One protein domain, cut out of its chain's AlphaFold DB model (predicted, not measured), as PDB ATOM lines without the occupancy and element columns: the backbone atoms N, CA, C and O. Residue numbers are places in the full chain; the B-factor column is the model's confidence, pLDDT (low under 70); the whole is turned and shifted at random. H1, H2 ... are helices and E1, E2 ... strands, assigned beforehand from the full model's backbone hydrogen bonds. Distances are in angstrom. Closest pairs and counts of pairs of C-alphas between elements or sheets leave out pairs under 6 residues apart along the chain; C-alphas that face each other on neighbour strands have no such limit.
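What this domain is: This is residues 36 to 109 of the 191 residues of the protein "Hypothetical protein" of Pyramimonas obovata (UniProt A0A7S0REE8). With little regular structure, the domain is a two-stranded hairpin arm, E1 and E2, on a loose body of loops, residues 36 to 46 and 70 to 109, with the short helix H1 at one side. The 74 printed residues, only 19 in named elements, hold E1, E2 and H1 in that order, class mixed; the sheet E1 - E2 is antiparallel. The whole is loose, with a radius of gyration of the C-alphas of 14.5 A and spans of 42 by 32 by 21 A.

Where its parts are: E1, residues 47 to 54, begins at C-alpha 47 (178.445, 111.262, 173.008), spans 18.1 A and bends by 79 degrees at residue 51. E2, residues 64 to 69, spans 16.4 A. H1, residues 85 to 89, spans 6.5 A and ends at C-alpha 89 (197.095, 114.733, 162.365).

How they stand to each other: E1 and E2 form a hairpin, antiparallel at 147 degrees; N 48 and O 68 are 2.9 A apart, within hydrogen-bond range. Residues 36 to 37 pair with 79 to 80, parallel. E1 and H1 are apart. In H1 every O i to N i+4 pair is within range.

The domain as a whole: The farthest C-alphas, of Pro 60 and Arg 109, are 42.6 A apart. The printed part has no cut. The link E2 to H1 is long. Residues 56 to 62 have pLDDT under 70.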
ATOM      1  N   MET A  36     177.996 110.291 163.132       87.38
ATOM      2  CA  MET A  36     178.639 110.882 164.311       87.38
ATOM      3  C   MET A  36     179.943 111.600 163.991       87.38
ATOM      4  O   MET A  36     181.017 111.098 164.304       87.38
ATOM      5  N   ALA A  37     179.868 112.792 163.408       90.38
ATOM      6  CA  ALA A  37     181.046 113.575 163.058       90.38
ATOM      7  C   ALA A  37     181.886 114.000 164.286       90.38
ATOM      8  O   ALA A  37     181.420 114.038 165.429       90.38
ATOM      9  N   CYS A  38     183.158 114.332 164.052       92.62
ATOM     10  CA  CYS A  38     184.028 114.872 165.094       92.62
ATOM     11  C   CYS A  38     183.800 116.380 165.255       92.62
ATOM     12  O   CYS A  38     183.822 117.089 164.249       92.62
ATOM     13  N   PRO A  39     183.632 116.908 166.483       95.31
ATOM     14  CA  PRO A  39     183.403 118.333 166.686       95.31
ATOM     15  C   PRO A  39     184.588 119.196 166.272       95.31
ATOM     16  O   PRO A  39     185.749 118.921 166.611       95.31
ATOM     17  N   GLY A  40     184.265 120.315 165.632       94.81
ATOM     18  CA  GLY A  40     185.214 121.374 165.344       94.81
ATOM     19  C   GLY A  40     185.626 122.195 166.571       94.81
ATOM     20  O   GLY A  40     185.199 121.943 167.708       94.81
ATOM     21  N   PRO A  41     186.490 123.206 166.376       94.19
ATOM     22  CA  PRO A  41     186.967 124.075 167.451       94.19
ATOM     23  C   PRO A  41     185.857 124.850 168.180       94.19
ATOM     24  O   PRO A  41     186.005 125.142 169.366       94.19
ATOM     25  N   GLY A  42     184.752 125.169 167.500       95.75
ATOM     26  CA  GLY A  42     183.606 125.883 168.071       95.75
ATOM     27  C   GLY A  42     182.523 124.973 168.649       95.75
ATOM     28  O   GLY A  42     181.547 125.465 169.207       95.75
ATOM     29  N   GLU A  43     182.687 123.659 168.537       96.31
ATOM     30  CA  GLU A  43     181.669 122.662 168.861       96.31
ATOM     31  C   GLU A  43     182.100 121.805 170.057       96.31
ATOM     32  O   GLU A  43     183.247 121.868 170.533       96.31
ATOM     33  N   ARG A  44     181.159 121.017 170.584       95.19
ATOM     34  CA  ARG A  44     181.401 120.087 171.692       95.19
ATOM     35  C   ARG A  44     180.920 118.677 171.380       95.19
ATOM     36  O   ARG A  44     179.987 118.472 170.609       95.19
ATOM     37  N   ILE A  45     181.575 117.719 172.030       95.44
ATOM     38  CA  ILE A  45     181.159 116.317 172.056       95.44
ATOM     39  C   ILE A  45     179.815 116.211 172.772       95.44
ATOM     40  O   ILE A  45     179.588 116.917 173.758       95.44
ATOM     41  N   ASN A  46     178.946 115.329 172.295       95.75
ATOM     42  CA  ASN A  46     177.676 115.031 172.960       95.75
ATOM     43  C   ASN A  46     177.429 113.525 173.123       95.75
ATOM     44  O   ASN A  46     176.376 113.123 173.620       95.75
ATOM     45  N   THR A  47     178.419 112.703 172.770       94.00
ATOM     46  CA  THR A  47     178.445 111.262 173.008       94.00
ATOM     47  C   THR A  47     179.727 110.836 173.715       94.00
ATOM     48  O   THR A  47     180.757 111.517 173.697       94.00
ATOM     49  N   ARG A  48     179.654 109.681 174.379       89.75
ATOM     50  CA  ARG A  48     180.809 108.965 174.919       89.75
ATOM     51  C   ARG A  48     180.617 107.464 174.750       89.75
ATOM     52  O   ARG A  48     179.504 106.961 174.888       89.75
ATOM     53  N   GLY A  49     181.708 106.741 174.522       85.12
ATOM     54  CA  GLY A  49     181.697 105.279 174.593       85.12
ATOM     55  C   GLY A  49     181.626 104.796 176.044       85.12
ATOM     56  O   GLY A  49     182.253 105.392 176.925       85.12
ATOM     57  N   THR A  50     180.896 103.713 176.297       83.62
ATOM     58  CA  THR A  50     180.806 103.065 177.616       83.62
ATOM     59  C   THR A  50     181.825 101.930 177.747       83.62
ATOM     60  O   THR A  50     182.619 101.673 176.840       83.62
ATOM     61  N   ASP A  51     181.850 101.257 178.897       79.62
ATOM     62  CA  ASP A  51     182.628 100.026 179.088       79.62
ATOM     63  C   ASP A  51     181.823  98.761 178.746       79.62
ATOM     64  O   ASP A  51     182.279  97.646 179.012       79.62
ATOM     65  N   ASN A  52     180.643  98.926 178.141       76.75
ATOM     66  CA  ASN A  52     179.836  97.824 177.645       76.75
ATOM     67  C   ASN A  52     180.194  97.539 176.185       76.75
ATOM     68  O   ASN A  52     180.264  98.429 175.333       76.75
ATOM     69  N   TYR A  53     180.421  96.260 175.909       76.56
ATOM     70  CA  TYR A  53     180.808  95.753 174.602       76.56
ATOM     71  C   TYR A  53     179.945  94.537 174.284       76.56
ATOM     72  O   TYR A  53     179.636  93.749 175.182       76.56
ATOM     73  N   PHE A  54     179.602  94.362 173.014       70.94
ATOM     74  CA  PHE A  54     178.958  93.149 172.522       70.94
ATOM     75  C   PHE A  54     179.866  92.436 171.526       70.94
ATOM     76  O   PHE A  54     180.703  93.057 170.869       70.94
ATOM     77  N   GLY A  55     179.725  91.113 171.455       70.38
ATOM     78  CA  GLY A  55     180.660  90.257 170.732       70.38
ATOM     79  C   GLY A  55     182.042  90.188 171.391       70.38
ATOM     80  O   GLY A  55     182.370  90.908 172.339       70.38
ATOM     81  N   ARG A  56     182.881  89.275 170.902       69.44
ATOM     82  CA  ARG A  56     184.286  89.152 171.307       69.44
ATOM     83  C   ARG A  56     185.163  89.406 170.089       69.44
ATOM     84  O   ARG A  56     184.906  88.876 169.021       69.44
ATOM     85  N   THR A  57     186.226  90.186 170.266       63.66
ATOM     86  CA  THR A  57     187.115  90.655 169.181       63.66
ATOM     87  C   THR A  57     187.783  89.570 168.348       63.66
ATOM     88  O   THR A  57     188.277  89.859 167.265       63.66
ATOM     89  N   TYR A  58     187.862  88.359 168.887       66.12
ATOM     90  CA  TYR A  58     188.507  87.200 168.279       66.12
ATOM     91  C   TYR A  58     187.494  86.138 167.830       66.12
ATOM     92  O   TYR A  58     187.897  85.065 167.393       66.12
ATOM     93  N   GLU A  59     186.194  86.402 167.978       63.59
ATOM     94  CA  GLU A  59     185.139  85.499 167.526       63.59
ATOM     95  C   GLU A  59     184.593  85.964 166.172       63.59
ATOM     96  O   GLU A  59     184.479  87.169 165.935       63.59
ATOM     97  N   PRO A  60     184.255  85.025 165.271       62.78
ATOM     98  CA  PRO A  60     183.556  85.367 164.042       62.78
ATOM     99  C   PRO A  60     182.169  85.921 164.393       62.78
ATOM    100  O   PRO A  60     181.378  85.249 165.052       62.78
ATOM    101  N   GLY A  61     181.873  87.151 163.970       65.88
ATOM    102  CA  GLY A  61     180.587  87.800 164.229       65.88
ATOM    103  C   GLY A  61     180.694  89.311 164.422       65.88
ATOM    104  O   GLY A  61     181.758  89.906 164.253       65.88
ATOM    105  N   LEU A  62     179.565  89.934 164.770       65.88
ATOM    106  CA  LEU A  62     179.490  91.369 165.024       65.88
ATOM    107  C   LEU A  62     180.065  91.688 166.409       65.88
ATOM    108  O   LEU A  62     179.630  91.142 167.425       65.88
ATOM    109  N   VAL A  63     181.031  92.600 166.442       71.31
ATOM    110  CA  VAL A  63     181.596  93.157 167.673       71.31
ATOM    111  C   VAL A  63     181.236  94.632 167.717       71.31
ATOM    112  O   VAL A  63     181.197  95.287 166.679       71.31
ATOM    113  N   GLY A  64     180.974  95.167 168.901       72.75
ATOM    114  CA  GLY A  64     180.580  96.559 169.052       72.75
ATOM    115  C   GLY A  64     180.851  97.115 170.434       72.75
ATOM    116  O   GLY A  64     181.081  96.382 171.400       72.75
ATOM    117  N   ARG A  65     180.821  98.441 170.512       78.56
ATOM    118  CA  ARG A  65     180.887  99.200 171.756       78.56
ATOM    119  C   ARG A  65     179.616 100.020 171.880       78.56
ATOM    120  O   ARG A  65     179.182 100.630 170.908       78.56
ATOM    121  N   GLU A  66     179.041 100.043 173.071       80.88
ATOM    122  CA  GLU A  66     177.905 100.909 173.354       80.88
ATOM    123  C   GLU A  66     178.365 102.369 173.491       80.88
ATOM    124  O   GLU A  66     179.393 102.676 174.106       80.88
ATOM    125  N   PHE A  67     177.580 103.278 172.918       86.12
ATOM    126  CA  PHE A  67     177.734 104.719 173.075       86.12
ATOM    127  C   PHE A  67     176.492 105.288 173.744       86.12
ATOM    128  O   PHE A  67     175.371 104.869 173.467       86.12
ATOM    129  N   VAL A  68     176.703 106.269 174.613       90.75
ATOM    130  CA  VAL A  68     175.628 106.999 175.286       90.75
ATOM    131  C   VAL A  68     175.799 108.487 175.047       90.75
ATOM    132  O   VAL A  68     176.923 108.990 174.937       90.75
ATOM    133  N   THR A  69     174.685 109.207 174.989       94.62
ATOM    134  CA  THR A  69     174.708 110.667 174.960       94.62
ATOM    135  C   THR A  69     175.145 111.209 176.323       94.62
ATOM    136  O   THR A  69     174.852 110.636 177.373       94.62
ATOM    137  N   THR A  70     175.906 112.303 176.324       95.31
ATOM    138  CA  THR A  70     176.360 112.971 177.558       95.31
ATOM    139  C   THR A  70     175.424 114.088 178.002       95.31
ATOM    140  O   THR A  70     175.532 114.576 179.123       95.31
ATOM    141  N   GLU A  71     174.527 114.519 177.118       95.06
ATOM    142  CA  GLU A  71     173.519 115.547 177.360       95.06
ATOM    143  C   GLU A  71     172.322 115.350 176.412       95.06
ATOM    144  O   GLU A  71     172.463 114.662 175.396       95.06
ATOM    145  N   PRO A  72     171.149 115.941 176.707       96.12
ATOM    146  CA  PRO A  72     170.032 115.959 175.768       96.12
ATOM    147  C   PRO A  72     170.429 116.629 174.447       96.12
ATOM    148  O   PRO A  72     170.920 117.758 174.434       96.12
ATOM    149  N   ILE A  73     170.194 115.936 173.331       94.56
ATOM    150  CA  ILE A  73     170.461 116.443 171.981       94.56
ATOM    151  C   ILE A  73     169.129 116.921 171.392       94.56
ATOM    152  O   ILE A  73     168.199 116.115 171.293       94.56
ATOM    153  N   PRO A  74     168.987 118.206 171.015       95.62
ATOM    154  CA  PRO A  74     167.753 118.679 170.407       95.62
ATOM    155  C   PRO A  74     167.489 117.968 169.075       95.62
ATOM    156  O   PRO A  74     168.413 117.556 168.372       95.62
ATOM    157  N   LYS A  75     166.213 117.854 168.694       95.00
ATOM    158  CA  LYS A  75     165.837 117.272 167.400       95.00
ATOM    159  C   LYS A  75     166.573 117.993 166.260       95.00
ATOM    160  O   LYS A  75     166.778 119.206 166.312       95.00
ATOM    161  N   ASN A  76     166.958 117.232 165.234       95.00
ATOM    162  CA  ASN A  76     167.721 117.703 164.073       95.00
ATOM    163  C   ASN A  76     169.123 118.250 164.398       95.00
ATOM    164  O   ASN A  76     169.674 118.972 163.581       95.00
ATOM    165  N   HIS A  77     169.717 117.930 165.549       95.44
ATOM    166  CA  HIS A  77     171.133 118.218 165.801       95.44
ATOM    167  C   HIS A  77     172.009 117.001 165.513       95.44
ATOM    168  O   HIS A  77     171.556 115.860 165.606       95.44
ATOM    169  N   GLN A  78     173.274 117.250 165.183       94.56
ATOM    170  CA  GLN A  78     174.248 116.185 164.956       94.56
ATOM    171  C   GLN A  78     174.657 115.505 166.268       94.56
ATOM    172  O   GLN A  78     174.813 116.152 167.311       94.56
ATOM    173  N   MET A  79     174.874 114.192 166.205       93.56
ATOM    174  CA  MET A  79     175.608 113.455 167.231       93.56
ATOM    175  C   MET A  79     177.107 113.625 166.972       93.56
ATOM    176  O   MET A  79     177.551 113.588 165.832       93.56
ATOM    177  N   MET A  80     177.883 113.848 168.028       94.00
ATOM    178  CA  MET A  80     179.260 114.326 167.945       94.00
ATOM    179  C   MET A  80     180.167 113.474 168.827       94.00
ATOM    180  O   MET A  80     180.071 113.546 170.057       94.00
ATOM    181  N   GLN A  81     181.074 112.717 168.203       92.00
ATOM    182  CA  GLN A  81     182.012 111.817 168.879       92.00
ATOM    183  C   GLN A  81     183.455 112.295 168.699       92.00
ATOM    184  O   GLN A  81     183.892 112.646 167.611       92.00
ATOM    185  N   TRP A  82     184.229 112.273 169.781       89.31
ATOM    186  CA  TRP A  82     185.660 112.563 169.728       89.31
ATOM    187  C   TRP A  82     186.464 111.376 169.196       89.31
ATOM    188  O   TRP A  82     186.346 110.280 169.746       89.31
ATOM    189  N   TYR A  83     187.309 111.611 168.187       84.56
ATOM    190  CA  TYR A  83     188.173 110.586 167.578       84.56
ATOM    191  C   TYR A  83     189.648 110.659 168.000       84.56
ATOM    192  O   TYR A  83     190.437 109.832 167.559       84.56
ATOM    193  N   GLY A  84     190.021 111.625 168.846       85.25
ATOM    194  CA  GLY A  84     191.424 111.902 169.179       85.25
ATOM    195  C   GLY A  84     192.060 112.918 168.224       85.25
ATOM    196  O   GLY A  84     191.682 113.009 167.058       85.25
ATOM    197  N   ASN A  85     193.018 113.708 168.722       80.12
ATOM    198  CA  ASN A  85     193.752 114.673 167.888       80.12
ATOM    199  C   ASN A  85     194.617 113.940 166.853       80.12
ATOM    200  O   ASN A  85     194.564 114.261 165.667       80.12
ATOM    201  N   ASP A  86     195.305 112.886 167.294       79.94
ATOM    202  CA  ASP A  86     196.200 112.063 166.481       79.94
ATOM    203  C   ASP A  86     195.504 111.490 165.236       79.94
ATOM    204  O   ASP A  86     196.139 111.287 164.203       79.94
ATOM    205  N   TRP A  87     194.186 111.257 165.294       80.31
ATOM    206  CA  TRP A  87     193.419 110.739 164.160       80.31
ATOM    207  C   TRP A  87     193.430 111.690 162.957       80.31
ATOM    208  O   TRP A  87     193.548 111.227 161.817       80.31
ATOM    209  N   PHE A  88     193.320 112.994 163.223       83.38
ATOM    210  CA  PHE A  88     193.322 114.062 162.221       83.38
ATOM    211  C   PHE A  88     194.737 114.350 161.731       83.38
ATOM    212  O   PHE A  88     194.972 114.399 160.523       83.38
ATOM    213  N   GLU A  89     195.685 114.464 162.664       85.00
ATOM    214  CA  GLU A  89     197.095 114.733 162.365       85.00
ATOM    215  C   GLU A  89     197.699 113.636 161.482       85.00
ATOM    216  O   GLU A  89     198.292 113.934 160.447       85.00
ATOM    217  N   ALA A  90     197.452 112.362 161.807       81.25
ATOM    218  CA  ALA A  90     197.943 111.224 161.026       81.25
ATOM    219  C   ALA A  90     197.385 111.160 159.593       81.25
ATOM    220  O   ALA A  90     197.908 110.417 158.764       81.25
ATOM    221  N   ARG A  91     196.312 111.903 159.298       82.50
ATOM    222  CA  ARG A  91     195.667 111.963 157.977       82.50
ATOM    223  C   ARG A  91     195.873 113.303 157.274       82.50
ATOM    224  O   ARG A  91     195.379 113.465 156.164       82.50
ATOM    225  N   GLY A  92     196.568 114.253 157.905       87.38
ATOM    226  CA  GLY A  92     196.724 115.607 157.376       87.38
ATOM    227  C   GLY A  92     195.391 116.343 157.199       87.38
ATOM    228  O   GLY A  92     195.268 117.160 156.291       87.38
ATOM    229  N   ILE A  93     194.383 116.033 158.022       87.12
ATOM    230  CA  ILE A  93     193.051 116.646 157.939       87.12
ATOM    231  C   ILE A  93     192.951 117.765 158.972       87.12
ATOM    232  O   ILE A  93     193.096 117.529 160.172       87.12
ATOM    233  N   THR A  94     192.640 118.980 158.524       92.44
ATOM    234  CA  THR A  94     192.328 120.096 159.425       92.44
ATOM    235  C   THR A  94     190.946 119.903 160.043       92.44
ATOM    236  O   THR A  94     189.977 119.594 159.352       92.44
ATOM    237  N   ARG A  95     190.835 120.089 161.362       91.62
ATOM    238  CA  ARG A  95     189.545 120.045 162.061       91.62
ATOM    239  C   ARG A  95     188.756 121.330 161.834       91.62
ATOM    240  O   ARG A  95     189.208 122.405 162.224       91.62
ATOM    241  N   GLU A  96     187.535 121.185 161.342       94.88
ATOM    242  CA  GLU A  96     186.584 122.279 161.140       94.88
ATOM    243  C   GLU A  96     185.259 121.994 161.855       94.88
ATOM    244  O   GLU A  96     185.015 120.877 162.310       94.88
ATOM    245  N   ASN A  97     184.427 123.026 162.010       96.50
ATOM    246  CA  ASN A  97     183.068 122.858 162.521       96.50
ATOM    247  C   ASN A  97     182.232 122.111 161.480       96.50
ATOM    248  O   ASN A  97     182.206 122.500 160.315       96.50
ATOM    249  N   VAL A  98     181.555 121.051 161.906       94.88
ATOM    250  CA  VAL A  98     180.787 120.165 161.016       94.88
ATOM    251  C   VAL A  98     179.287 120.447 161.057       94.88
ATOM    252  O   VAL A  98     178.535 119.960 160.212       94.88
ATOM    253  N   GLY A  99     178.834 121.243 162.026       95.12
ATOM    254  CA  GLY A  99     177.468 121.727 162.130       95.12
ATOM    255  C   GLY A  99     177.038 122.467 160.866       95.12
ATOM    256  O   GLY A  99     177.729 123.355 160.374       95.12
ATOM    257  N   THR A 100     175.856 122.131 160.358       95.94
ATOM    258  CA  THR A 100     175.242 122.810 159.209       95.94
ATOM    259  C   THR A 100     174.013 123.598 159.656       95.94
ATOM    260  O   THR A 100     173.503 123.396 160.756       95.94
ATOM    261  N   ALA A 101     173.477 124.463 158.791       95.81
ATOM    262  CA  ALA A 101     172.223 125.167 159.076       95.81
ATOM    263  C   ALA A 101     171.031 124.204 159.255       95.81
ATOM    264  O   ALA A 101     170.151 124.450 160.076       95.81
ATOM    265  N   LYS A 102     171.012 123.096 158.500       95.38
ATOM    266  CA  LYS A 102     169.953 122.076 158.571       95.38
ATOM    267  C   LYS A 102     170.131 121.138 159.767       95.38
ATOM    268  O   LYS A 102     169.144 120.741 160.380       95.38
ATOM    269  N   TYR A 103     171.381 120.796 160.069       95.62
ATOM    270  CA  TYR A 103     171.762 119.908 161.160       95.62
ATOM    271  C   TYR A 103     172.885 120.550 161.978       95.62
ATOM    272  O   TYR A 103     174.063 120.275 161.716       95.62
ATOM    273  N   PRO A 104     172.567 121.447 162.924       96.75
ATOM    274  CA  PRO A 104     173.581 122.105 163.736       96.75
ATOM    275  C   PRO A 104     174.256 121.128 164.702       96.75
ATOM    276  O   PRO A 104     173.653 120.166 165.185       96.75
ATOM    277  N   ALA A 105     175.518 121.403 165.017       96.50
ATOM    278  CA  ALA A 105     176.218 120.777 166.128       96.50
ATOM    279  C   ALA A 105     176.095 121.656 167.379       96.50
ATOM    280  O   ALA A 105     175.883 122.869 167.306       96.50
ATOM    281  N   LEU A 106     176.233 121.045 168.554       96.19
ATOM    282  CA  LEU A 106     176.188 121.791 169.806       96.19
ATOM    283  C   LEU A 106     177.448 122.656 169.956       96.19
ATOM    284  O   LEU A 106     178.571 122.153 169.916       96.19
ATOM    285  N   ALA A 107     177.259 123.960 170.176       95.81
ATOM    286  CA  ALA A 107     178.354 124.911 170.367       95.81
ATOM    287  C   ALA A 107     179.140 124.631 171.655       95.81
ATOM    288  O   ALA A 107     178.595 124.136 172.639       95.81
ATOM    289  N   ARG A 108     180.420 124.978 171.717       94.50
ATOM    290  CA  ARG A 108     181.201 124.840 172.950       94.50
ATOM    291  C   ARG A 108     180.622 125.727 174.059       94.50
ATOM    292  O   ARG A 108     180.234 126.867 173.819       94.50
ATOM    293  N   ARG A 109     180.558 125.204 175.289       90.56
ATOM    294  CA  ARG A 109     180.129 125.995 176.452       90.56
ATOM    295  C   ARG A 109     181.184 127.068 176.723       90.56
ATOM    296  O   ARG A 109     182.361 126.748 176.871       90.56
TER     297      ARG A 109